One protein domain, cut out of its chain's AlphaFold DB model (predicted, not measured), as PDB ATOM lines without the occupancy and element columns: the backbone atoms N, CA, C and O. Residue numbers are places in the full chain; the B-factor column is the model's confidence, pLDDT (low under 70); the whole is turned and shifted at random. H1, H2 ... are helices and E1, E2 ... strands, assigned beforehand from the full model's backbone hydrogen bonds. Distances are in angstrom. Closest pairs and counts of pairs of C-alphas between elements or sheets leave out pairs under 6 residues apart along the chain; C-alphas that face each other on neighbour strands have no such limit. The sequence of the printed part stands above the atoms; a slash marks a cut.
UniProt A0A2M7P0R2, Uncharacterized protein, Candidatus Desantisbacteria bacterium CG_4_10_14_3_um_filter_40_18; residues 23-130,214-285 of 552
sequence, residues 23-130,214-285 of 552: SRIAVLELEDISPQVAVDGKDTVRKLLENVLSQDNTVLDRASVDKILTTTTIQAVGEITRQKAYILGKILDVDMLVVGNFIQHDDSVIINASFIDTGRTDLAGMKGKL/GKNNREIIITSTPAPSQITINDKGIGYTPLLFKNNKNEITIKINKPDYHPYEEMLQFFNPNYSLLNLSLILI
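This is residues 23 to 130 and 214 to 285 of the 552 residues of an uncharacterized protein of Candidatus Desantisbacteria bacterium CG_4_10_14_3_um_filter_40_18 (UniProt A0A2M7P0R2). A large, strongly twisted sheet of six strands meets a smaller four-stranded sheet over its side with E10, E4 and E7, the two partly face to face as a sandwich with crossed strands. H1 packs on the larger sheet near E1, E2 and E3, while H2, H3 and H4 gather at the end far from the smaller sheet, with H4 across E2 and E3. The printed part has 180 residues, with five named helices and ten named strands in the order E1 H1 H2 H3 H4 E2 E3 H5 E4 E5 E6 E7 E8 E9 E10; the class is mixed, helices and strands. The larger sheet, order E1 E2 E3 E10 E4 E7, is mixed; the smaller, E6 E5 E8 E9, is antiparallel throughout. The whole is compact, with a radius of gyration of the C-alphas of 17.0 A and spans of 51 by 38 by 28 A.

In the larger sheet E2, residues 96 to 105, and E3, residues 108 to 117, are an antiparallel hairpin, with N 103 and O 110 2.9 A apart, within hydrogen-bond range. On the other side of E2 is the edge strand E1, residues 24 to 27, parallel to it, with N 98 and O 26 2.8 A apart. E10, residues 278 to 285, is antiparallel to E3, with N 111 and O 282 2.8 A apart. E4, residues 218 to 225, is parallel to E10, with N 221 and O 281 2.9 A apart. The other edge strand, E7, residues 243 to 247, is antiparallel to E4, with N 245 and O 220 2.9 A apart. In the smaller sheet E5, residues 230 to 233, forms a hairpin with E6, residues 236 to 240, with N 231 and O 239 2.8 A apart. E8, residues 251 to 257, is antiparallel to E5, with N 232 and O 255 2.9 A apart, and forms a hairpin with E9, residues 264 to 269, with N 254 and O 266 2.9 A apart. The sheets form a sandwich, two sheets face to face, their facing parts 10.7 A centre to centre and their strands at 44 degrees. H1, residues 41 to 53, is on one face of the larger sheet and H4, residues 82 to 91, on the other, giving three layers, with helices on both faces of a sheet. The closest C-alphas of H1 and E2 are those of Gly 41 and Gln 104, 6.9 A. Those of H4 and E2 are Gly 89 and Leu 97, 6.3 A. H2, residues 62 to 68, only just on this sheet, only grazes it with residues 62 to 65. H3, residues 71 to 77, is not on it. H5, residues 124 to 130, only grazes it with residues 126 to 130. E1, H1 to H4 and E2 form a strand-helix-strand unit, two parallel neighbour strands with helices between. Each O i to N i+4 pair is within range in H1, H2, H3 and H4, and 2 of 3 in H5.

E1 begins at C-alpha 24, (5.226, -25.190, 32.751). E2 is 28.8 A long, E3 29.1 A, E4 23.1 A, E10 22.7 A, E8 20.0 A and H1 18.2 A. E10 ends at C-alpha 285, (-21.368, -21.214, 19.880).

The C-alphas of Ile 91 and Asp 260 are the two farthest apart, 51.7 A. Residues 131 to 213 are not printed, and C-alphas 130 and 214 are 15.9 A apart across the cut. The link E1 to H1 is long, 13 residues. Mean pLDDT of the printed part is 71.7; 66 residues are under 70, among them residues 68 to 83 and 119 to 130.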
ATOM      1  N   SER A  23       3.869 -25.151  36.722       69.50
ATOM      2  CA  SER A  23       4.423 -23.864  36.288       69.50
ATOM      3  C   SER A  23       4.673 -23.837  34.779       69.50
ATOM      4  O   SER A  23       4.684 -22.760  34.179       69.50
ATOM      5  N   ARG A  24       4.885 -25.011  34.168       78.44
ATOM      6  CA  ARG A  24       5.226 -25.190  32.751       78.44
ATOM      7  C   ARG A  24       4.238 -26.153  32.091       78.44
ATOM      8  O   ARG A  24       4.085 -27.290  32.536       78.44
ATOM      9  N   ILE A  25       3.561 -25.698  31.037       78.81
ATOM     10  CA  ILE A  25       2.513 -26.440  30.319       78.81
ATOM     11  C   ILE A  25       2.887 -26.525  28.836       78.81
ATOM     12  O   ILE A  25       3.205 -25.506  28.227       78.81
ATOM     13  N   ALA A  26       2.791 -27.708  28.229       82.50
ATOM     14  CA  ALA A  26       2.813 -27.857  26.773       82.50
ATOM     15  C   ALA A  26       1.417 -28.223  26.256       82.50
ATOM     16  O   ALA A  26       0.792 -29.165  26.747       82.50
ATOM     17  N   VAL A  27       0.951 -27.502  25.237       78.62
ATOM     18  CA  VAL A  27      -0.240 -27.866  24.460       78.62
ATOM     19  C   VAL A  27       0.242 -28.563  23.194       78.62
ATOM     20  O   VAL A  27       0.920 -27.943  22.377       78.62
ATOM     21  N   LEU A  28      -0.063 -29.853  23.043       78.50
ATOM     22  CA  LEU A  28       0.204 -30.559  21.789       78.50
ATOM     23  C   LEU A  28      -0.836 -30.182  20.732       78.50
ATOM     24  O   LEU A  28      -1.897 -29.639  21.047       78.50
ATOM     25  N   GLU A  29      -0.535 -30.474  19.466       76.62
ATOM     26  CA  GLU A  29      -1.496 -30.265  18.389       76.62
ATOM     27  C   GLU A  29      -2.751 -31.114  18.640       76.62
ATOM     28  O   GLU A  29      -2.688 -32.341  18.702       76.62
ATOM     29  N   LEU A  30      -3.886 -30.436  18.828       77.44
ATOM     30  CA  LEU A  30      -5.186 -31.079  18.943       77.44
ATOM     31  C   LEU A  30      -5.608 -31.600  17.572       77.44
ATOM     32  O   LEU A  30      -5.488 -30.897  16.566       77.44
ATOM     33  N   GLU A  31      -6.118 -32.825  17.551       79.06
ATOM     34  CA  GLU A  31      -6.624 -33.440  16.332       79.06
ATOM     35  C   GLU A  31      -7.874 -32.696  15.843       79.06
ATOM     36  O   GLU A  31      -8.786 -32.412  16.622       79.06
ATOM     37  N   ASP A  32      -7.900 -32.366  14.555       81.88
ATOM     38  CA  ASP A  32      -9.068 -31.786  13.898       81.88
ATOM     39  C   ASP A  32      -9.941 -32.935  13.387       81.88
ATOM     40  O   ASP A  32      -9.552 -33.644  12.458       81.88
ATOM     41  N   ILE A  33     -11.089 -33.139  14.031       82.44
ATOM     42  CA  ILE A  33     -12.070 -34.178  13.678       82.44
ATOM     43  C   ILE A  33     -13.351 -33.564  13.087       82.44
ATOM     44  O   ILE A  33     -14.429 -34.158  13.152       82.44
ATOM     45  N   SER A  34     -13.245 -32.354  12.531       79.44
ATOM     46  CA  SER A  34     -14.354 -31.641  11.895       79.44
ATOM     47  C   SER A  34     -14.851 -32.372  10.635       79.44
ATOM     48  O   SER A  34     -14.033 -32.877   9.863       79.44
ATOM     49  N   PRO A  35     -16.171 -32.393  10.343       76.50
ATOM     50  CA  PRO A  35     -16.699 -33.014   9.119       76.50
ATOM     51  C   PRO A  35     -16.186 -32.380   7.816       76.50
ATOM     52  O   PRO A  35     -16.246 -33.005   6.758       76.50
ATOM     53  N   GLN A  36     -15.707 -31.136   7.887       73.88
ATOM     54  CA  GLN A  36     -15.012 -30.427   6.817       73.88
ATOM     55  C   GLN A  36     -13.768 -29.762   7.415       73.88
ATOM     56  O   GLN A  36     -13.841 -29.195   8.502       73.88
ATOM     57  N   VAL A  37     -12.630 -29.827   6.719       63.16
ATOM     58  CA  VAL A  37     -11.363 -29.268   7.218       63.16
ATOM     59  C   VAL A  37     -11.416 -27.740   7.166       63.16
ATOM     60  O   VAL A  37     -11.404 -27.151   6.083       63.16
ATOM     61  N   ALA A  38     -11.456 -27.097   8.333       60.41
ATOM     62  CA  ALA A  38     -11.432 -25.642   8.443       60.41
ATOM     63  C   ALA A  38     -10.033 -25.089   8.114       60.41
ATOM     64  O   ALA A  38      -9.014 -25.629   8.544       60.41
ATOM     65  N   VAL A  39      -9.972 -23.979   7.371       60.22
ATOM     66  CA  VAL A  39      -8.700 -23.402   6.887       60.22
ATOM     67  C   VAL A  39      -7.853 -22.808   8.027       60.22
ATOM     68  O   VAL A  39      -6.629 -22.768   7.922       60.22
ATOM     69  N   ASP A  40      -8.481 -22.369   9.121       67.38
ATOM     70  CA  ASP A  40      -7.843 -21.667  10.246       67.38
ATOM     71  C   ASP A  40      -8.124 -22.278  11.638       67.38
ATOM     72  O   ASP A  40      -7.521 -21.851  12.630       67.38
ATOM     73  N   GLY A  41      -8.987 -23.299  11.729       70.38
ATOM     74  CA  GLY A  41      -9.504 -23.842  12.992       70.38
ATOM     75  C   GLY A  41      -8.421 -24.231  14.000       70.38
ATOM     76  O   GLY A  41      -8.461 -23.813  15.160       70.38
ATOM     77  N   LYS A  42      -7.380 -24.935  13.535       73.31
ATOM     78  CA  LYS A  42      -6.222 -25.343  14.353       73.31
ATOM     79  C   LYS A  42      -5.508 -24.168  15.028       73.31
ATOM     80  O   LYS A  42      -5.091 -24.278  16.181       73.31
ATOM     81  N   ASP A  43      -5.351 -23.050  14.326       73.88
ATOM     82  CA  ASP A  43      -4.655 -21.870  14.846       73.88
ATOM     83  C   ASP A  43      -5.548 -21.052  15.787       73.88
ATOM     84  O   ASP A  43      -5.061 -20.510  16.783       73.88
ATOM     85  N   THR A  44      -6.852 -21.000  15.506       70.94
ATOM     86  CA  THR A  44      -7.859 -20.361  16.364       70.94
ATOM     87  C   THR A  44      -8.002 -21.097  17.698       70.94
ATOM     88  O   THR A  44      -7.897 -20.473  18.759       70.94
ATOM     89  N   VAL A  45      -8.139 -22.428  17.669       71.12
ATOM     90  CA  VAL A  45      -8.193 -23.281  18.868       71.12
ATOM     91  C   VAL A  45      -6.903 -23.174  19.686       71.12
ATOM     92  O   VAL A  45      -6.968 -23.030  20.910       71.12
ATOM     93  N   ARG A  46      -5.729 -23.175  19.035       73.12
ATOM     94  CA  ARG A  46      -4.438 -23.022  19.728       73.12
ATOM     95  C   ARG A  46      -4.343 -21.687  20.465       73.12
ATOM     96  O   ARG A  46      -4.137 -21.688  21.675       73.12
ATOM     97  N   LYS A  47      -4.577 -20.565  19.772       71.50
ATOM     98  CA  LYS A  47      -4.530 -19.217  20.373       71.50
ATOM     99  C   LYS A  47      -5.515 -19.072  21.529       71.50
ATOM    100  O   LYS A  47      -5.208 -18.400  22.511       71.50
ATOM    101  N   LEU A  48      -6.700 -19.675  21.434       69.25
ATOM    102  CA  LEU A  48      -7.665 -19.675  22.531       69.25
ATOM    103  C   LEU A  48      -7.087 -20.366  23.776       69.25
ATOM    104  O   LEU A  48      -7.107 -19.781  24.857       69.25
ATOM    105  N   LEU A  49      -6.549 -21.578  23.622       67.94
ATOM    106  CA  LEU A  49      -5.983 -22.348  24.732       67.94
ATOM    107  C   LEU A  49      -4.720 -21.702  25.308       67.94
ATOM    108  O   LEU A  49      -4.590 -21.635  26.525       67.94
ATOM    109  N   GLU A  50      -3.836 -21.160  24.469       70.88
ATOM    110  CA  GLU A  50      -2.672 -20.379  24.904       70.88
ATOM    111  C   GLU A  50      -3.105 -19.186  25.772       70.88
ATOM    112  O   GLU A  50      -2.626 -19.035  26.894       70.88
ATOM    113  N   ASN A  51      -4.075 -18.379  25.321       65.06
ATOM    114  CA  ASN A  51      -4.593 -17.227  26.078       65.06
ATOM    115  C   ASN A  51      -5.298 -17.614  27.393       65.06
ATOM    116  O   ASN A  51      -5.316 -16.824  28.338       65.06
ATOM    117  N   VAL A  52      -5.910 -18.799  27.449       63.44
ATOM    118  CA  VAL A  52      -6.560 -19.343  28.652       63.44
ATOM    119  C   VAL A  52      -5.507 -19.855  29.639       63.44
ATOM    120  O   VAL A  52      -5.566 -19.541  30.822       63.44
ATOM    121  N   LEU A  53      -4.511 -20.608  29.172       67.88
ATOM    122  CA  LEU A  53      -3.542 -21.287  30.037       67.88
ATOM    123  C   LEU A  53      -2.372 -20.390  30.476       67.88
ATOM    124  O   LEU A  53      -1.796 -20.637  31.536       67.88
ATOM    125  N   SER A  54      -2.039 -19.347  29.710       67.88
ATOM    126  CA  SER A  54      -0.886 -18.463  29.970       67.88
ATOM    127  C   SER A  54      -1.091 -17.407  31.062       67.88
ATOM    128  O   SER A  54      -0.157 -16.664  31.350       67.88
ATOM    129  N   GLN A  55      -2.274 -17.314  31.684       59.84
ATOM    130  CA  GLN A  55      -2.539 -16.257  32.675       59.84
ATOM    131  C   GLN A  55      -1.671 -16.380  33.938       59.84
ATOM    132  O   GLN A  55      -1.150 -15.375  34.409       59.84
ATOM    133  N   ASP A  56      -1.488 -17.606  34.440       59.53
ATOM    134  CA  ASP A  56      -0.706 -17.914  35.652       59.53
ATOM    135  C   ASP A  56       0.442 -18.915  35.399       59.53
ATOM    136  O   ASP A  56       1.160 -19.285  36.328       59.53
ATOM    137  N   ASN A  57       0.612 -19.403  34.162       67.56
ATOM    138  CA  ASN A  57       1.523 -20.509  33.842       67.56
ATOM    139  C   ASN A  57       2.360 -20.200  32.592       67.56
ATOM    140  O   ASN A  57       1.902 -19.528  31.668       67.56
ATOM    141  N   THR A  58       3.570 -20.754  32.518       79.75
ATOM    142  CA  THR A  58       4.404 -20.678  31.311       79.75
ATOM    143  C   THR A  58       3.922 -21.721  30.310       79.75
ATOM    144  O   THR A  58       4.150 -22.917  30.499       79.75
ATOM    145  N   VAL A  59       3.261 -21.286  29.238       79.50
ATOM    146  CA  VAL A  59       2.934 -22.163  28.105       79.50
ATOM    147  C   VAL A  59       4.151 -22.222  27.182       79.50
ATOM    148  O   VAL A  59       4.655 -21.177  26.771       79.50
ATOM    149  N   LEU A  60       4.648 -23.423  26.879       82.38
ATOM    150  CA  LEU A  60       5.719 -23.605  25.894       82.38
ATOM    151  C   LEU A  60       5.223 -23.194  24.508       82.38
ATOM    152  O   LEU A  60       4.150 -23.615  24.078       82.38
ATOM    153  N   ASP A  61       6.028 -22.406  23.801       75.81
ATOM    154  CA  ASP A  61       5.714 -22.003  22.439       75.81
ATOM    155  C   ASP A  61       5.815 -23.187  21.465       75.81
ATOM    156  O   ASP A  61       6.601 -24.125  21.649       75.81
ATOM    157  N   ARG A  62       5.036 -23.116  20.382       73.81
ATOM    158  CA  ARG A  62       4.991 -24.160  19.355       73.81
ATOM    159  C   ARG A  62       6.366 -24.483  18.764       73.81
ATOM    160  O   ARG A  62       6.644 -25.652  18.532       73.81
ATOM    161  N   ALA A  63       7.227 -23.495  18.513       74.06
ATOM    162  CA  ALA A  63       8.519 -23.753  17.877       74.06
ATOM    163  C   ALA A  63       9.463 -24.527  18.812       74.06
ATOM    164  O   ALA A  63      10.206 -25.390  18.346       74.06
ATOM    165  N   SER A  64       9.392 -24.283  20.122       73.75
ATOM    166  CA  SER A  64      10.070 -25.100  21.134       73.75
ATOM    167  C   SER A  64       9.522 -26.530  21.191       73.75
ATOM    168  O   SER A  64      10.317 -27.471  21.238       73.75
ATOM    169  N   VAL A  65       8.197 -26.720  21.133       74.75
ATOM    170  CA  VAL A  65       7.580 -28.061  21.116       74.75
ATOM    171  C   VAL A  65       7.940 -28.823  19.837       74.75
ATOM    172  O   VAL A  65       8.473 -29.924  19.936       74.75
ATOM    173  N   ASP A  66       7.742 -28.235  18.655       74.00
ATOM    174  CA  ASP A  66       7.984 -28.871  17.346       74.00
ATOM    175  C   ASP A  66       9.483 -29.184  17.117       74.00
ATOM    176  O   ASP A  66       9.834 -30.162  16.453       74.00
ATOM    177  N   LYS A  67      10.392 -28.392  17.710       72.06
ATOM    178  CA  LYS A  67      11.845 -28.650  17.705       72.06
ATOM    179  C   LYS A  67      12.238 -29.872  18.541       72.06
ATOM    180  O   LYS A  67      13.248 -30.509  18.243       72.06
ATOM    181  N   ILE A  68      11.480 -30.169  19.594       68.25
ATOM    182  CA  ILE A  68      11.734 -31.284  20.517       68.25
ATOM    183  C   ILE A  68      10.966 -32.542  20.076       68.25
ATOM    184  O   ILE A  68      11.498 -33.649  20.132       68.25
ATOM    185  N   LEU A  69       9.733 -32.374  19.595       69.94
ATOM    186  CA  LEU A  69       8.842 -33.424  19.109       69.94
ATOM    187  C   LEU A  69       8.709 -33.341  17.588       69.94
ATOM    188  O   LEU A  69       7.714 -32.869  17.044       69.94
ATOM    189  N   THR A  70       9.729 -33.839  16.893       65.06
ATOM    190  CA  THR A  70       9.724 -33.925  15.429       65.06
ATOM    191  C   THR A  70       8.543 -34.749  14.904       65.06
ATOM    192  O   THR A  70       8.054 -35.667  15.566       65.06
ATOM    193  N   THR A  71       8.122 -34.495  13.662       58.09
ATOM    194  CA  THR A  71       6.998 -35.199  13.013       58.09
ATOM    195  C   THR A  71       7.163 -36.724  13.012       58.09
ATOM    196  O   THR A  71       6.192 -37.445  13.217       58.09
ATOM    197  N   THR A  72       8.393 -37.228  12.868       56.53
ATOM    198  CA  THR A  72       8.728 -38.657  12.999       56.53
ATOM    199  C   THR A  72       8.523 -39.193  14.416       56.53
ATOM    200  O   THR A  72       8.059 -40.321  14.577       56.53
ATOM    201  N   THR A  73       8.807 -38.392  15.447       61.09
ATOM    202  CA  THR A  73       8.519 -38.740  16.849       61.09
ATOM    203  C   THR A  73       7.010 -38.804  17.087       61.09
ATOM    204  O   THR A  73       6.527 -39.773  17.665       61.09
ATOM    205  N   ILE A  74       6.249 -37.828  16.582       59.47
ATOM    206  CA  ILE A  74       4.779 -37.784  16.698       59.47
ATOM    207  C   ILE A  74       4.135 -38.994  15.994       59.47
ATOM    208  O   ILE A  74       3.318 -39.694  16.591       59.47
ATOM    209  N   GLN A  75       4.558 -39.303  14.763       56.28
ATOM    210  CA  GLN A  75       4.071 -40.463  14.005       56.28
ATOM    211  C   GLN A  75       4.409 -41.805  14.679       56.28
ATOM    212  O   GLN A  75       3.579 -42.711  14.673       56.28
ATOM    213  N   ALA A  76       5.584 -41.932  15.303       54.47
ATOM    214  CA  ALA A  76       5.961 -43.127  16.066       54.47
ATOM    215  C   ALA A  76       5.227 -43.244  17.419       54.47
ATOM    216  O   ALA A  76       5.052 -44.346  17.943       54.47
ATOM    217  N   VAL A  77       4.793 -42.120  17.999       50.41
ATOM    218  CA  VAL A  77       4.050 -42.084  19.264       50.41
ATOM    219  C   VAL A  77       2.615 -42.584  19.090       50.41
ATOM    220  O   VAL A  77       2.143 -43.281  19.988       50.41
ATOM    221  N   GLY A  78       1.941 -42.328  17.964       59.06
ATOM    222  CA  GLY A  78       0.553 -42.771  17.740       59.06
ATOM    223  C   GLY A  78      -0.390 -42.291  18.852       59.06
ATOM    224  O   GLY A  78      -0.266 -41.161  19.320       59.06
ATOM    225  N   GLU A  79      -1.293 -43.150  19.345       60.50
ATOM    226  CA  GLU A  79      -2.083 -42.814  20.539       60.50
ATOM    227  C   GLU A  79      -1.185 -42.544  21.761       60.50
ATOM    228  O   GLU A  79      -0.359 -43.379  22.175       60.50
ATOM    229  N   ILE A  80      -1.398 -41.376  22.376       62.84
ATOM    230  CA  ILE A  80      -0.687 -40.916  23.569       62.84
ATOM    231  C   ILE A  80      -1.215 -41.668  24.797       62.84
ATOM    232  O   ILE A  80      -2.142 -41.248  25.486       62.84
ATOM    233  N   THR A  81      -0.581 -42.800  25.100       64.06
ATOM    234  CA  THR A  81      -0.811 -43.519  26.358       64.06
ATOM    235  C   THR A  81      -0.223 -42.747  27.542       64.06
ATOM    236  O   THR A  81       0.706 -41.950  27.395       64.06
ATOM    237  N   ARG A  82      -0.699 -43.033  28.762       60.00
ATOM    238  CA  ARG A  82      -0.222 -42.377  29.996       60.00
ATOM    239  C   ARG A  82       1.301 -42.451  30.192       60.00
ATOM    240  O   ARG A  82       1.902 -41.498  30.674       60.00
ATOM    241  N   GLN A  83       1.927 -43.566  29.805       66.19
ATOM    242  CA  GLN A  83       3.385 -43.729  29.864       66.19
ATOM    243  C   GLN A  83       4.102 -42.845  28.835       66.19
ATOM    244  O   GLN A  83       5.090 -42.199  29.179       66.19
ATOM    245  N   LYS A  84       3.581 -42.757  27.601       73.00
ATOM    246  CA  LYS A  84       4.125 -41.867  26.565       73.00
ATOM    247  C   LYS A  84       3.998 -40.402  26.984       73.00
ATOM    248  O   LYS A  84       4.984 -39.684  26.916       73.00
ATOM    249  N   ALA A  85       2.843 -39.983  27.506       70.25
ATOM    250  CA  ALA A  85       2.634 -38.622  28.009       70.25
ATOM    251  C   ALA A  85       3.621 -38.232  29.125       70.25
ATOM    252  O   ALA A  85       4.175 -37.137  29.094       70.25
ATOM    253  N   TYR A  86       3.889 -39.139  30.073       72.94
ATOM    254  CA  TYR A  86       4.894 -38.921  31.117       72.94
ATOM    255  C   TYR A  86       6.300 -38.714  30.527       72.94
ATOM    256  O   TYR A  86       6.984 -37.758  30.887       72.94
ATOM    257  N   ILE A  87       6.714 -39.573  29.585       74.81
ATOM    258  CA  ILE A  87       8.015 -39.468  28.903       74.81
ATOM    259  C   ILE A  87       8.115 -38.153  28.115       74.81
ATOM    260  O   ILE A  87       9.087 -37.421  28.282       74.81
ATOM    261  N   LEU A  88       7.096 -37.818  27.316       77.19
ATOM    262  CA  LEU A  88       7.015 -36.565  26.556       77.19
ATOM    263  C   LEU A  88       7.112 -35.343  27.476       77.19
ATOM    264  O   LEU A  88       7.845 -34.409  27.174       77.19
ATOM    265  N   GLY A  89       6.444 -35.380  28.631       79.31
ATOM    266  CA  GLY A  89       6.526 -34.327  29.638       79.31
ATOM    267  C   GLY A  89       7.921 -34.132  30.230       79.31
ATOM    268  O   GLY A  89       8.346 -32.997  30.422       79.31
ATOM    269  N   LYS A  90       8.667 -35.222  30.467       81.50
ATOM    270  CA  LYS A  90      10.077 -35.140  30.893       81.50
ATOM    271  C   LYS A  90      11.000 -34.630  29.787       81.50
ATOM    272  O   LYS A  90      11.930 -33.895  30.088       81.50
ATOM    273  N   ILE A  91      10.739 -34.995  28.533       79.62
ATOM    274  CA  ILE A  91      11.508 -34.533  27.368       79.62
ATOM    275  C   ILE A  91      11.283 -33.031  27.110       79.62
ATOM    276  O   ILE A  91      12.231 -32.313  26.803       79.62
ATOM    277  N   LEU A  92      10.045 -32.553  27.260       81.94
ATOM    278  CA  LEU A  92       9.666 -31.145  27.093       81.94
ATOM    279  C   LEU A  92       9.982 -30.266  28.317       81.94
ATOM    280  O   LEU A  92       9.820 -29.051  28.233       81.94
ATOM    281  N   ASP A  93      10.398 -30.858  29.442       84.56
ATOM    282  CA  ASP A  93      10.520 -30.184  30.741       84.56
ATOM    283  C   ASP A  93       9.244 -29.397  31.101       84.56
ATOM    284  O   ASP A  93       9.256 -28.181  31.293       84.56
ATOM    285  N   VAL A  94       8.107 -30.095  31.127       82.06
ATOM    286  CA  VAL A  94       6.808 -29.539  31.536       82.06
ATOM    287  C   VAL A  94       6.197 -30.349  32.662       82.06
ATOM    288  O   VAL A  94       6.392 -31.562  32.741       82.06
ATOM    289  N   ASP A  95       5.404 -29.675  33.490       75.12
ATOM    290  CA  ASP A  95       4.603 -30.258  34.569       75.12
ATOM    291  C   ASP A  95       3.265 -30.820  34.055       75.12
ATOM    292  O   ASP A  95       2.603 -31.618  34.726       75.12
ATOM    293  N   MET A  96       2.850 -30.391  32.857       75.69
ATOM    294  CA  MET A  96       1.591 -30.791  32.248       75.69
ATOM    295  C   MET A  96       1.639 -30.842  30.722       75.69
ATOM    296  O   MET A  96       2.181 -29.950  30.065       75.69
ATOM    297  N   LEU A  97       0.970 -31.857  30.176       77.31
ATOM    298  CA  LEU A  97       0.706 -32.032  28.754       77.31
ATOM    299  C   LEU A  97      -0.803 -31.898  28.490       77.31
ATOM    300  O   LEU A  97      -1.602 -32.595  29.119       77.31
ATOM    301  N   VAL A  98      -1.198 -31.032  27.557       76.62
ATOM    302  CA  VAL A  98      -2.588 -30.903  27.086       76.62
ATOM    303  C   VAL A  98      -2.716 -31.583  25.727       76.62
ATOM    304  O   VAL A  98      -1.946 -31.288  24.813       76.62
ATOM    305  N   VAL A  99      -3.673 -32.504  25.610       75.81
ATOM    306  CA  VAL A  99      -3.931 -33.315  24.407       75.81
ATOM    307  C   VAL A  99      -5.435 -33.452  24.165       75.81
ATOM    308  O   VAL A  99      -6.234 -33.151  25.052       75.81
ATOM    309  N   GLY A 100      -5.836 -33.952  22.996       76.12
ATOM    310  CA  GLY A 100      -7.240 -34.189  22.661       76.12
ATOM    311  C   GLY A 100      -7.571 -33.801  21.226       76.12
ATOM    312  O   GLY A 100      -6.707 -33.856  20.351       76.12
ATOM    313  N   ASN A 101      -8.819 -33.400  20.997       78.75
ATOM    314  CA  ASN A 101      -9.330 -33.059  19.674       78.75
ATOM    315  C   ASN A 101     -10.294 -31.866  19.710       78.75
ATOM    316  O   ASN A 101     -10.726 -31.430  20.783       78.75
ATOM    317  N   PHE A 102     -10.621 -31.334  18.537       80.38
ATOM    318  CA  PHE A 102     -11.679 -30.349  18.367       80.38
ATOM    319  C   PHE A 102     -12.544 -30.660  17.143       80.38
ATOM    320  O   PHE A 102     -12.095 -31.290  16.186       80.38
ATOM    321  N   ILE A 103     -13.793 -30.206  17.202       80.56
ATOM    322  CA  ILE A 103     -14.761 -30.225  16.105       80.56
ATOM    323  C   ILE A 103     -15.135 -28.769  15.833       80.56
ATOM    324  O   ILE A 103     -15.499 -28.044  16.763       80.56
ATOM    325  N   GLN A 104     -15.051 -28.345  14.579       76.88
ATOM    326  CA  GLN A 104     -15.559 -27.068  14.102       76.88
ATOM    327  C   GLN A 104     -16.735 -27.303  13.148       76.88
ATOM    328  O   GLN A 104     -16.655 -28.087  12.199       76.88
ATOM    329  N   HIS A 105     -17.823 -26.589  13.409       73.62
ATOM    330  CA  HIS A 105     -18.944 -26.381  12.499       73.62
ATOM    331  C   HIS A 105     -19.002 -24.889  12.137       73.62
ATOM    332  O   HIS A 105     -18.301 -24.081  12.749       73.62
ATOM    333  N   ASP A 106     -19.828 -24.512  11.157       70.06
ATOM    334  CA  ASP A 106     -19.835 -23.161  10.563       70.06
ATOM    335  C   ASP A 106     -19.880 -22.021  11.603       70.06
ATOM    336  O   ASP A 106     -19.178 -21.021  11.457       70.06
ATOM    337  N   ASP A 107     -20.645 -22.210  12.686       70.75
ATOM    338  CA  ASP A 107     -20.821 -21.247  13.779       70.75
ATOM    339  C   ASP A 107     -20.395 -21.769  15.170       70.75
ATOM    340  O   ASP A 107     -20.584 -21.066  16.166       70.75
ATOM    341  N   SER A 108     -19.835 -22.979  15.299       74.75
ATOM    342  CA  SER A 108     -19.451 -23.537  16.610       74.75
ATOM    343  C   SER A 108     -18.080 -24.212  16.622       74.75
ATOM    344  O   SER A 108     -17.619 -24.779  15.635       74.75
ATOM    345  N   VAL A 109     -17.414 -24.148  17.776       74.88
ATOM    346  CA  VAL A 109     -16.137 -24.823  18.033       74.88
ATOM    347  C   VAL A 109     -16.229 -25.571  19.358       74.88
ATOM    348  O   VAL A 109     -16.438 -24.976  20.419       74.88
ATOM    349  N   ILE A 110     -16.052 -26.887  19.292       75.00
ATOM    350  CA  ILE A 110     -16.116 -27.819  20.417       75.00
ATOM    351  C   ILE A 110     -14.705 -28.352  20.650       75.00
ATOM    352  O   ILE A 110     -14.166 -29.076  19.819       75.00
ATOM    353  N   ILE A 111     -14.101 -28.021  21.787       75.06
ATOM    354  CA  ILE A 111     -12.747 -28.451  22.152       75.06
ATOM    355  C   ILE A 111     -12.854 -29.496  23.258       75.06
ATOM    356  O   ILE A 111     -13.365 -29.205  24.339       75.06
ATOM    357  N   ASN A 112     -12.334 -30.697  23.010       72.19
ATOM    358  CA  ASN A 112     -12.211 -31.770  23.993       72.19
ATOM    359  C   ASN A 112     -10.762 -31.837  24.486       72.19
ATOM    360  O   ASN A 112      -9.925 -32.504  23.876       72.19
ATOM    361  N   ALA A 113     -10.469 -31.167  25.601       70.94
ATOM    362  CA  ALA A 113      -9.133 -31.125  26.181       70.94
ATOM    363  C   ALA A 113      -8.982 -32.140  27.329       70.94
ATOM    364  O   ALA A 113      -9.807 -32.231  28.245       70.94
ATOM    365  N   SER A 114      -7.882 -32.889  27.284       72.69
ATOM    366  CA  SER A 114      -7.422 -33.798  28.331       72.69
ATOM    367  C   SER A 114      -6.101 -33.296  28.894       72.69
ATOM    368  O   SER A 114      -5.147 -33.061  28.152       72.69
ATOM    369  N   PHE A 115      -6.047 -33.152  30.215       70.75
ATOM    370  CA  PHE A 115      -4.886 -32.630  30.928       70.75
ATOM    371  C   PHE A 115      -4.157 -33.785  31.622       70.75
ATOM    372  O   PHE A 115      -4.731 -34.479  32.469       70.75
ATOM    373  N   ILE A 116      -2.899 -34.012  31.238       71.62
ATOM    374  CA  ILE A 116      -2.087 -35.136  31.712       71.62
ATOM    375  C   ILE A 116      -0.935 -34.621  32.577       71.62
ATOM    376  O   ILE A 116      -0.102 -33.837  32.124       71.62
ATOM    377  N   ASP A 117      -0.890 -35.101  33.820       72.06
ATOM    378  CA  ASP A 117       0.207 -34.891  34.770       72.06
ATOM    379  C   ASP A 117       1.457 -35.676  34.337       72.06
ATOM    380  O   ASP A 117       1.393 -36.878  34.051       72.06
ATOM    381  N   THR A 118       2.593 -34.987  34.291       75.69
ATOM    382  CA  THR A 118       3.912 -35.504  33.889       75.69
ATOM    383  C   THR A 118       4.891 -35.563  35.076       75.69
ATOM    384  O   THR A 118       6.063 -35.930  34.922       75.69
ATOM    385  N   GLY A 119       4.441 -35.169  36.270       62.31
ATOM    386  CA  GLY A 119       5.244 -34.881  37.454       62.31
ATOM    387  C   GLY A 119       4.902 -35.725  38.682       62.31
ATOM    388  O   GLY A 119       5.828 -36.276  39.284       62.31
ATOM    389  N   ARG A 120       3.623 -35.810  39.086       52.91
ATOM    390  CA  ARG A 120       3.172 -36.461  40.340       52.91
ATOM    391  C   ARG A 120       1.797 -37.155  40.190       52.91
ATOM    392  O   ARG A 120       1.452 -37.663  39.127       52.91
ATOM    393  N   THR A 121       1.098 -37.368  41.311       47.56
ATOM    394  CA  THR A 121      -0.104 -38.219  41.424       47.56
ATOM    395  C   THR A 121      -1.277 -37.578  42.175       47.56
ATOM    396  O   THR A 121      -2.325 -38.218  42.277       47.56
ATOM    397  N   ASP A 122      -1.142 -36.346  42.677       49.88
ATOM    398  CA  ASP A 122      -2.202 -35.626  43.396       49.88
ATOM    399  C   ASP A 122      -2.482 -34.267  42.735       49.88
ATOM    400  O   ASP A 122      -1.600 -33.419  42.622       49.88
ATOM    401  N   LEU A 123      -3.728 -34.088  42.285       50.09
ATOM    402  CA  LEU A 123      -4.192 -32.957  41.475       50.09
ATOM    403  C   LEU A 123      -5.363 -32.190  42.103       50.09
ATOM    404  O   LEU A 123      -5.984 -31.371  41.417       50.09
ATOM    405  N   ALA A 124      -5.686 -32.418  43.384       48.44
ATOM    406  CA  ALA A 124      -6.881 -31.845  44.016       48.44
ATOM    407  C   ALA A 124      -7.019 -30.314  43.827       48.44
ATOM    408  O   ALA A 124      -8.127 -29.813  43.647       48.44
ATOM    409  N   GLY A 125      -5.900 -29.578  43.793       47.44
ATOM    410  CA  GLY A 125      -5.884 -28.124  43.591       47.44
ATOM    411  C   GLY A 125      -6.056 -27.630  42.144       47.44
ATOM    412  O   GLY A 125      -6.425 -26.474  41.949       47.44
ATOM    413  N   MET A 126      -5.805 -28.453  41.117       46.59
ATOM    414  CA  MET A 126      -5.804 -27.972  39.720       46.59
ATOM    415  C   MET A 126      -7.181 -28.014  39.065       46.59
ATOM    416  O   MET A 126      -7.539 -27.105  38.318       46.59
ATOM    417  N   LYS A 127      -7.977 -29.029  39.415       48.38
ATOM    418  CA  LYS A 127      -9.396 -29.097  39.059       48.38
ATOM    419  C   LYS A 127     -10.154 -27.860  39.547       48.38
ATOM    420  O   LYS A 127     -11.006 -27.348  38.834       48.38
ATOM    421  N   GLY A 128      -9.766 -27.346  40.717       47.00
ATOM    422  CA  GLY A 128     -10.194 -26.038  41.193       47.00
ATOM    423  C   GLY A 128      -9.820 -24.917  40.228       47.00
ATOM    424  O   GLY A 128     -10.687 -24.255  39.680       47.00
ATOM    425  N   LYS A 129      -8.522 -24.767  39.956       49.34
ATOM    426  CA  LYS A 129      -7.952 -23.613  39.245       49.34
ATOM    427  C   LYS A 129      -8.316 -23.483  37.771       49.34
ATOM    428  O   LYS A 129      -8.571 -22.369  37.336       49.34
ATOM    429  N   LEU A 130      -8.356 -24.574  37.003       49.41
ATOM    430  CA  LEU A 130      -8.855 -24.502  35.622       49.41
ATOM    431  C   LEU A 130     -10.310 -24.032  35.624       49.41
ATOM    432  O   LEU A 130     -10.677 -23.136  34.871       49.41
ATOM    433  N   GLY A 214     -15.275 -36.642  42.294       45.28
ATOM    434  CA  GLY A 214     -14.564 -37.901  42.074       45.28
ATOM    435  C   GLY A 214     -14.530 -38.402  40.623       45.28
ATOM    436  O   GLY A 214     -15.201 -37.872  39.731       45.28
ATOM    437  N   LYS A 215     -13.718 -39.451  40.430       47.88
ATOM    438  CA  LYS A 215     -13.354 -40.051  39.135       47.88
ATOM    439  C   LYS A 215     -14.563 -40.284  38.209       47.88
ATOM    440  O   LYS A 215     -15.654 -40.613  38.667       47.88
ATOM    441  N   ASN A 216     -14.306 -40.171  36.903       55.50
ATOM    442  CA  ASN A 216     -15.194 -40.507  35.775       55.50
ATOM    443  C   ASN A 216     -16.262 -39.468  35.371       55.50
ATOM    444  O   ASN A 216     -17.190 -39.819  34.649       55.50
ATOM    445  N   ASN A 217     -16.144 -38.195  35.765       63.56
ATOM    446  CA  ASN A 217     -17.062 -37.138  35.311       63.56
ATOM    447  C   ASN A 217     -16.333 -36.078  34.480       63.56
ATOM    448  O   ASN A 217     -15.240 -35.654  34.859       63.56
ATOM    449  N   ARG A 218     -16.962 -35.636  33.387       69.88
ATOM    450  CA  ARG A 218     -16.499 -34.530  32.543       69.88
ATOM    451  C   ARG A 218     -17.121 -33.220  33.013       69.88
ATOM    452  O   ARG A 218     -18.310 -33.175  33.336       69.88
ATOM    453  N   GLU A 219     -16.328 -32.160  32.999       71.00
ATOM    454  CA  GLU A 219     -16.823 -30.791  33.129       71.00
ATOM    455  C   GLU A 219     -16.990 -30.177  31.747       71.00
ATOM    456  O   GLU A 219     -16.118 -30.292  30.885       71.00
ATOM    457  N   ILE A 220     -18.158 -29.589  31.513       74.19
ATOM    458  CA  ILE A 220     -18.522 -29.024  30.222       74.19
ATOM    459  C   ILE A 220     -18.917 -27.570  30.429       74.19
ATOM    460  O   ILE A 220     -19.800 -27.264  31.233       74.19
ATOM    461  N   ILE A 221     -18.256 -26.690  29.685       72.19
ATOM    462  CA  ILE A 221     -18.520 -25.257  29.651       72.19
ATOM    463  C   ILE A 221     -19.119 -24.945  28.285       72.19
ATOM    464  O   ILE A 221     -18.477 -25.175  27.262       72.19
ATOM    465  N   ILE A 222     -20.341 -24.421  28.271       76.25
ATOM    466  CA  ILE A 222     -21.043 -24.000  27.057       76.25
ATOM    467  C   ILE A 222     -21.222 -22.491  27.113       76.25
ATOM    468  O   ILE A 222     -21.835 -21.979  28.048       76.25
ATOM    469  N   THR A 223     -20.738 -21.769  26.109       72.25
ATOM    470  CA  THR A 223     -20.976 -20.329  25.966       72.25
ATOM    471  C   THR A 223     -21.546 -20.007  24.591       72.25
ATOM    472  O   THR A 223     -21.338 -20.753  23.636       72.25
ATOM    473  N   SER A 224     -22.279 -18.897  24.489       74.38
ATOM    474  CA  SER A 224     -22.844 -18.423  23.226       74.38
ATOM    475  C   SER A 224     -22.480 -16.967  22.965       74.38
ATOM    476  O   SER A 224     -22.433 -16.165  23.896       74.38
ATOM    477  N   THR A 225     -22.335 -16.597  21.699       75.62
ATOM    478  CA  THR A 225     -22.262 -15.208  21.244       75.62
ATOM    479  C   THR A 225     -23.544 -14.888  20.468       75.62
ATOM    480  O   THR A 225     -23.761 -15.501  19.430       75.62
ATOM    481  N   PRO A 226     -24.411 -13.977  20.948       77.75
ATOM    482  CA  PRO A 226     -24.285 -13.218  22.190       77.75
ATOM    483  C   PRO A 226     -24.619 -14.057  23.433       77.75
ATOM    484  O   PRO A 226     -25.368 -15.034  23.370       77.75
ATOM    485  N   ALA A 227     -24.133 -13.608  24.590       67.94
ATOM    486  CA  ALA A 227     -24.557 -14.070  25.911       67.94
ATOM    487  C   ALA A 227     -25.360 -12.961  26.629       67.94
ATOM    488  O   ALA A 227     -25.228 -11.788  26.272       67.94
ATOM    489  N   PRO A 228     -26.191 -13.293  27.633       69.56
ATOM    490  CA  PRO A 228     -26.657 -14.639  27.961       69.56
ATOM    491  C   PRO A 228     -27.722 -15.133  26.966       69.56
ATOM    492  O   PRO A 228     -28.457 -14.329  26.383       69.56
ATOM    493  N   SER A 229     -27.823 -16.449  26.792       77.12
ATOM    494  CA  SER A 229     -28.851 -17.116  25.971       77.12
ATOM    495  C   SER A 229     -29.417 -18.316  26.714       77.12
ATOM    496  O   SER A 229     -28.683 -19.006  27.411       77.12
ATOM    497  N   GLN A 230     -30.724 -18.556  26.618       84.50
ATOM    498  CA  GLN A 230     -31.369 -19.631  27.373       84.50
ATOM    499  C   GLN A 230     -30.903 -20.984  26.836       84.50
ATOM    500  O   GLN A 230     -30.938 -21.189  25.628       84.50
ATOM    501  N   ILE A 231     -30.504 -21.906  27.708       86.56
ATOM    502  CA  ILE A 231     -30.014 -23.235  27.340       86.56
ATOM    503  C   ILE A 231     -30.781 -24.353  28.054       86.56
ATOM    504  O   ILE A 231     -31.022 -24.336  29.269       86.56
ATOM    505  N   THR A 232     -31.136 -25.368  27.273       87.00
ATOM    506  CA  THR A 232     -31.619 -26.662  27.760       87.00
ATOM    507  C   THR A 232     -30.639 -27.754  27.340       87.00
ATOM    508  O   THR A 232     -29.995 -27.640  26.295       87.00
ATOM    509  N   ILE A 233     -30.507 -28.797  28.159       86.88
ATOM    510  CA  ILE A 233     -29.652 -29.954  27.872       86.88
ATOM    511  C   ILE A 233     -30.473 -31.217  28.109       86.88
ATOM    512  O   ILE A 233     -31.012 -31.403  29.203       86.88
ATOM    513  N   ASN A 234     -30.561 -32.086  27.100       87.69
ATOM    514  CA  ASN A 234     -31.437 -33.262  27.085       87.69
ATOM    515  C   ASN A 234     -32.883 -32.893  27.490       87.69
ATOM    516  O   ASN A 234     -33.432 -33.468  28.429       87.69
ATOM    517  N   ASP A 235     -33.426 -31.844  26.859       78.69
ATOM    518  CA  ASP A 235     -34.750 -31.235  27.099       78.69
ATOM    519  C   ASP A 235     -35.025 -30.707  28.521       78.69
ATOM    520  O   ASP A 235     -36.077 -30.128  28.797       78.69
ATOM    521  N   LYS A 236     -34.057 -30.811  29.437       78.31
ATOM    522  CA  LYS A 236     -34.135 -30.192  30.759       78.31
ATOM    523  C   LYS A 236     -33.684 -28.738  30.663       78.31
ATOM    524  O   LYS A 236     -32.565 -28.465  30.235       78.31
ATOM    525  N   GLY A 237     -34.518 -27.795  31.102       68.75
ATOM    526  CA  GLY A 237     -34.099 -26.401  31.276       68.75
ATOM    527  C   GLY A 237     -33.017 -26.307  32.351       68.75
ATOM    528  O   GLY A 237     -33.317 -26.534  33.522       68.75
ATOM    529  N   ILE A 238     -31.770 -26.027  31.948       68.88
ATOM    530  CA  ILE A 238     -30.618 -25.979  32.867       68.88
ATOM    531  C   ILE A 238     -30.190 -24.537  33.153       68.88
ATOM    532  O   ILE A 238     -29.701 -24.277  34.245       68.88
ATOM    533  N   GLY A 239     -30.430 -23.585  32.243       74.69
ATOM    534  CA  GLY A 239     -30.294 -22.170  32.584       74.69
ATOM    535  C   GLY A 239     -29.995 -21.244  31.421       74.69
ATOM    536  O   GLY A 239     -30.708 -21.262  30.420       74.69
ATOM    537  N   TYR A 240     -28.954 -20.430  31.572       72.31
ATOM    538  CA  TYR A 240     -28.432 -19.528  30.550       72.31
ATOM    539  C   TYR A 240     -26.944 -19.788  30.293       72.31
ATOM    540  O   TYR A 240     -26.219 -20.198  31.196       72.31
ATOM    541  N   THR A 241     -26.485 -19.522  29.073       69.44
ATOM    542  CA  THR A 241     -25.059 -19.407  28.757       69.44
ATOM    543  C   THR A 241     -24.462 -18.128  29.366       69.44
ATOM    544  O   THR A 241     -25.147 -17.103  29.414       69.44
ATOM    545  N   PRO A 242     -23.180 -18.135  29.774       67.31
ATOM    546  CA  PRO A 242     -22.309 -19.303  29.867       67.31
ATOM    547  C   PRO A 242     -22.770 -20.278  30.961       67.31
ATOM    548  O   PRO A 242     -23.061 -19.870  32.081       67.31
ATOM    549  N   LEU A 243     -22.811 -21.569  30.638       68.62
ATOM    550  CA  LEU A 243     -23.231 -22.631  31.542       68.62
ATOM    551  C   LEU A 243     -22.080 -23.609  31.768       68.62
ATOM    552  O   LEU A 243     -21.627 -24.276  30.839       68.62
ATOM    553  N   LEU A 244     -21.668 -23.740  33.025       68.50
ATOM    554  CA  LEU A 244     -20.873 -24.865  33.498       68.50
ATOM    555  C   LEU A 244     -21.809 -25.970  33.992       68.50
ATOM    556  O   LEU A 244     -22.628 -25.731  34.881       68.50
ATOM    557  N   PHE A 245     -21.636 -27.197  33.501       72.19
ATOM    558  CA  PHE A 245     -22.326 -28.351  34.068       72.19
ATOM    559  C   PHE A 245     -21.497 -29.645  34.018       72.19
ATOM    560  O   PHE A 245     -20.471 -29.760  33.345       72.19
ATOM    561  N   LYS A 246     -21.961 -30.631  34.788       71.25
ATOM    562  CA  LYS A 246     -21.368 -31.962  34.909       71.25
ATOM    563  C   LYS A 246     -21.995 -32.915  33.903       71.25
ATOM    564  O   LYS A 246     -23.216 -33.072  33.907       71.25
ATOM    565  N   ASN A 247     -21.176 -33.628  33.137       76.81
ATOM    566  CA  ASN A 247     -21.657 -34.692  32.267       76.81
ATOM    567  C   ASN A 247     -20.972 -36.036  32.562       76.81
ATOM    568  O   ASN A 247     -19.755 -36.120  32.737       76.81
ATOM    569  N   ASN A 248     -21.781 -37.092  32.597       76.25
ATOM    570  CA  ASN A 248     -21.366 -38.492  32.697       76.25
ATOM    571  C   ASN A 248     -21.851 -39.343  31.505       76.25
ATOM    572  O   ASN A 248     -21.600 -40.545  31.481       76.25
ATOM    573  N   LYS A 249     -22.547 -38.739  30.534       80.12
ATOM    574  CA  LYS A 249     -22.959 -39.369  29.276       80.12
ATOM    575  C   LYS A 249     -21.916 -39.134  28.185       80.12
ATOM    576  O   LYS A 249     -21.282 -38.081  28.148       80.12
ATOM    577  N   ASN A 250     -21.817 -40.069  27.244       79.94
ATOM    578  CA  ASN A 250     -20.983 -39.906  26.048       79.94
ATOM    579  C   ASN A 250     -21.616 -38.971  25.003       79.94
ATOM    580  O   ASN A 250     -20.930 -38.554  24.081       79.94
ATOM    581  N   GLU A 251     -22.891 -38.613  25.160       85.12
ATOM    582  CA  GLU A 251     -23.595 -37.666  24.297       85.12
ATOM    583  C   GLU A 251     -24.575 -36.794  25.096       85.12
ATOM    584  O   GLU A 251     -25.085 -37.207  26.147       85.12
ATOM    585  N   ILE A 252     -24.836 -35.585  24.597       88.50
ATOM    586  CA  ILE A 252     -25.931 -34.712  25.044       88.50
ATOM    587  C   ILE A 252     -26.550 -34.007  23.836       88.50
ATOM    588  O   ILE A 252     -25.837 -33.643  22.904       88.50
ATOM    589  N   THR A 253     -27.844 -33.707  23.900       90.56
ATOM    590  CA  THR A 253     -28.457 -32.700  23.022       90.56
ATOM    591  C   THR A 253     -28.494 -31.367  23.754       90.56
ATOM    592  O   THR A 253     -28.976 -31.307  24.889       90.56
ATOM    593  N   ILE A 254     -28.015 -30.300  23.121       92.12
ATOM    594  CA  ILE A 254     -28.146 -28.925  23.611       92.12
ATOM    595  C   ILE A 254     -29.129 -28.159  22.732       92.12
ATOM    596  O   ILE A 254     -29.117 -28.304  21.515       92.12
ATOM    597  N   LYS A 255     -29.974 -27.327  23.348       93.00
ATOM    598  CA  LYS A 255     -30.817 -26.350  22.642       93.00
ATOM    599  C   LYS A 255     -30.600 -24.981  23.261       93.00
ATOM    600  O   LYS A 255     -30.837 -24.825  24.462       93.00
ATOM    601  N   ILE A 256     -30.172 -24.009  22.462       91.25
ATOM    602  CA  ILE A 256     -29.972 -22.618  22.872       91.25
ATOM    603  C   ILE A 256     -30.992 -21.730  22.158       91.25
ATOM    604  O   ILE A 256     -31.139 -21.775  20.939       91.25
ATOM    605  N   ASN A 257     -31.690 -20.900  22.928       89.69
ATOM    606  CA  ASN A 257     -32.696 -19.969  22.438       89.69
ATOM    607  C   ASN A 257     -32.364 -18.533  22.867       89.69
ATOM    608  O   ASN A 257     -32.039 -18.269  24.030       89.69
ATOM    609  N   LYS A 258     -32.495 -17.593  21.930       88.69
ATOM    610  CA  LYS A 258     -32.342 -16.157  22.170       88.69
ATOM    611  C   LYS A 258     -33.330 -15.376  21.284       88.69
ATOM    612  O   LYS A 258     -33.427 -15.689  20.097       88.69
ATOM    613  N   PRO A 259     -34.060 -14.375  21.819       88.69
ATOM    614  CA  PRO A 259     -34.882 -13.476  21.006       88.69
ATOM    615  C   PRO A 259     -34.055 -12.846  19.885       88.69
ATOM    616  O   PRO A 259     -32.907 -12.501  20.128       88.69
ATOM    617  N   ASP A 260     -34.637 -12.713  18.693       87.25
ATOM    618  CA  ASP A 260     -34.007 -12.186  17.466       87.25
ATOM    619  C   ASP A 260     -32.895 -13.048  16.828       87.25
ATOM    620  O   ASP A 260     -32.391 -12.698  15.766       87.25
ATOM    621  N   TYR A 261     -32.584 -14.229  17.375       91.38
ATOM    622  CA  TYR A 261     -31.647 -15.195  16.774       91.38
ATOM    623  C   TYR A 261     -32.369 -16.484  16.374       91.38
ATOM    624  O   TYR A 261     -33.450 -16.799  16.891       91.38
ATOM    625  N   HIS A 262     -31.802 -17.238  15.435       90.69
ATOM    626  CA  HIS A 262     -32.269 -18.592  15.147       90.69
ATOM    627  C   HIS A 262     -31.990 -19.513  16.351       90.69
ATOM    628  O   HIS A 262     -30.937 -19.387  16.980       90.69
ATOM    629  N   PRO A 263     -32.932 -20.402  16.731       90.62
ATOM    630  CA  PRO A 263     -32.680 -21.373  17.786       90.62
ATOM    631  C   PRO A 263     -31.585 -22.336  17.321       90.62
ATOM    632  O   PRO A 263     -31.624 -22.828  16.195       90.62
ATOM    633  N   TYR A 264     -30.624 -22.592  18.197       92.25
ATOM    634  CA  TYR A 264     -29.507 -23.487  17.938       92.25
ATOM    635  C   TYR A 264     -29.773 -24.832  18.610       92.25
ATOM    636  O   TYR A 264     -30.106 -24.862  19.796       92.25
ATOM    637  N   GLU A 265     -29.620 -25.932  17.882       92.69
ATOM    638  CA  GLU A 265     -29.758 -27.290  18.407       92.69
ATOM    639  C   GLU A 265     -28.642 -28.177  17.855       92.69
ATOM    640  O   GLU A 265     -28.421 -28.218  16.648       92.69
ATOM    641  N   GLU A 266     -27.943 -28.883  18.743       88.56
ATOM    642  CA  GLU A 266     -26.800 -29.726  18.386       88.56
ATOM    643  C   GLU A 266     -26.733 -30.959  19.296       88.56
ATOM    644  O   GLU A 266     -26.984 -30.880  20.505       88.56
ATOM    645  N   MET A 267     -26.383 -32.110  18.715       89.25
ATOM    646  CA  MET A 267     -26.029 -33.319  19.456       89.25
ATOM    647  C   MET A 267     -24.507 -33.406  19.564       89.25
ATOM    648  O   MET A 267     -23.810 -33.642  18.583       89.25
ATOM    649  N   LEU A 268     -24.002 -33.241  20.780       84.62
ATOM    650  CA  LEU A 268     -22.581 -33.246  21.092       84.62
ATOM    651  C   LEU A 268     -22.137 -34.637  21.535       84.62
ATOM    652  O   LEU A 268     -22.722 -35.198  22.464       84.62
ATOM    653  N   GLN A 269     -21.072 -35.158  20.922       81.12
ATOM    654  CA  GLN A 269     -20.456 -36.441  21.273       81.12
ATOM    655  C   GLN A 269     -19.114 -36.250  21.994       81.12
ATOM    656  O   GLN A 269     -18.352 -35.322  21.721       81.12
ATOM    657  N   PHE A 270     -18.818 -37.145  22.938       75.06
ATOM    658  CA  PHE A 270     -17.741 -36.989  23.912       75.06
ATOM    659  C   PHE A 270     -16.898 -38.258  24.073       75.06
ATOM    660  O   PHE A 270     -17.288 -39.214  24.744       75.06
ATOM    661  N   PHE A 271     -15.668 -38.220  23.562       65.50
ATOM    662  CA  PHE A 271     -14.680 -39.288  23.741       65.50
ATOM    663  C   PHE A 271     -13.983 -39.166  25.096       65.50
ATOM    664  O   PHE A 271     -13.332 -38.157  25.366       65.50
ATOM    665  N   ASN A 272     -14.161 -40.149  25.982       59.22
ATOM    666  CA  ASN A 272     -13.642 -40.130  27.352       59.22
ATOM    667  C   ASN A 272     -12.379 -41.012  27.468       59.22
ATOM    668  O   ASN A 272     -12.514 -42.233  27.553       59.22
ATOM    669  N   PRO A 273     -11.156 -40.447  27.454       56.94
ATOM    670  CA  PRO A 273      -9.939 -41.247  27.539       56.94
ATOM    671  C   PRO A 273      -9.752 -41.831  28.945       56.94
ATOM    672  O   PRO A 273      -9.695 -41.102  29.937       56.94
ATOM    673  N   ASN A 274      -9.552 -43.151  29.018       54.09
ATOM    674  CA  ASN A 274      -9.403 -43.943  30.255       54.09
ATOM    675  C   ASN A 274      -8.185 -43.575  31.140       54.09
ATOM    676  O   ASN A 274      -7.928 -44.227  32.151       54.09
ATOM    677  N   TYR A 275      -7.400 -42.573  30.748       52.22
ATOM    678  CA  TYR A 275      -6.099 -42.220  31.320       52.22
ATOM    679  C   TYR A 275      -5.952 -40.736  31.694       52.22
ATOM    680  O   TYR A 275      -4.935 -40.369  32.283       52.22
ATOM    681  N   SER A 276      -6.945 -39.897  31.387       54.03
ATOM    682  CA  SER A 276      -6.943 -38.478  31.757       54.03
ATOM    683  C   SER A 276      -7.418 -38.272  33.198       54.03
ATOM    684  O   SER A 276      -8.311 -38.970  33.686       54.03
ATOM    685  N   LEU A 277      -6.808 -37.309  33.891       50.59
ATOM    686  CA  LEU A 277      -7.117 -36.980  35.289       50.59
ATOM    687  C   LEU A 277      -8.116 -35.817  35.398       50.59
ATOM    688  O   LEU A 277      -8.761 -35.657  36.435       50.59
ATOM    689  N   LEU A 278      -8.277 -35.044  34.321       54.66
ATOM    690  CA  LEU A 278      -9.195 -33.914  34.221       54.66
ATOM    691  C   LEU A 278      -9.696 -33.831  32.771       54.66
ATOM    692  O   LEU A 278      -8.929 -33.554  31.848       54.66
ATOM    693  N   ASN A 279     -10.987 -34.115  32.585       64.69
ATOM    694  CA  ASN A 279     -11.659 -34.101  31.287       64.69
ATOM    695  C   ASN A 279     -12.558 -32.874  31.196       64.69
ATOM    696  O   ASN A 279     -13.551 -32.786  31.926       64.69
ATOM    697  N   LEU A 280     -12.208 -31.957  30.294       64.88
ATOM    698  CA  LEU A 280     -12.912 -30.697  30.109       64.88
ATOM    699  C   LEU A 280     -13.293 -30.514  28.638       64.88
ATOM    700  O   LEU A 280     -12.446 -30.625  27.751       64.88
ATOM    701  N   SER A 281     -14.567 -30.213  28.392       72.31
ATOM    702  CA  SER A 281     -15.032 -29.754  27.080       72.31
ATOM    703  C   SER A 281     -15.410 -28.282  27.147       72.31
ATOM    704  O   SER A 281     -16.196 -27.880  28.006       72.31
ATOM    705  N   LEU A 282     -14.880 -27.491  26.216       70.25
ATOM    706  CA  LEU A 282     -15.280 -26.106  25.992       70.25
ATOM    707  C   LEU A 282     -16.041 -26.030  24.670       70.25
ATOM    708  O   LEU A 282     -15.505 -26.397  23.629       70.25
ATOM    709  N   ILE A 283     -17.283 -25.565  24.723       75.31
ATOM    710  CA  ILE A 283     -18.171 -25.412  23.571       75.31
ATOM    711  C   ILE A 283     -18.436 -23.920  23.392       75.31
ATOM    712  O   ILE A 283     -19.038 -23.270  24.254       75.31
ATOM    713  N   LEU A 284     -17.946 -23.384  22.278       69.56
ATOM    714  CA  LEU A 284     -18.165 -22.011  21.845       69.56
ATOM    715  C   LEU A 284     -19.196 -22.023  20.719       69.56
ATOM    716  O   LEU A 284     -18.971 -22.670  19.702       69.56
ATOM    717  N   ILE A 285     -20.303 -21.307  20.888       79.00
ATOM    718  CA  ILE A 285     -21.368 -21.214  19.880       79.00
ATOM    719  C   ILE A 285     -21.542 -19.754  19.468       79.00
ATOM    720  O   ILE A 285     -21.631 -18.866  20.317       79.00
TER     721      ILE A 285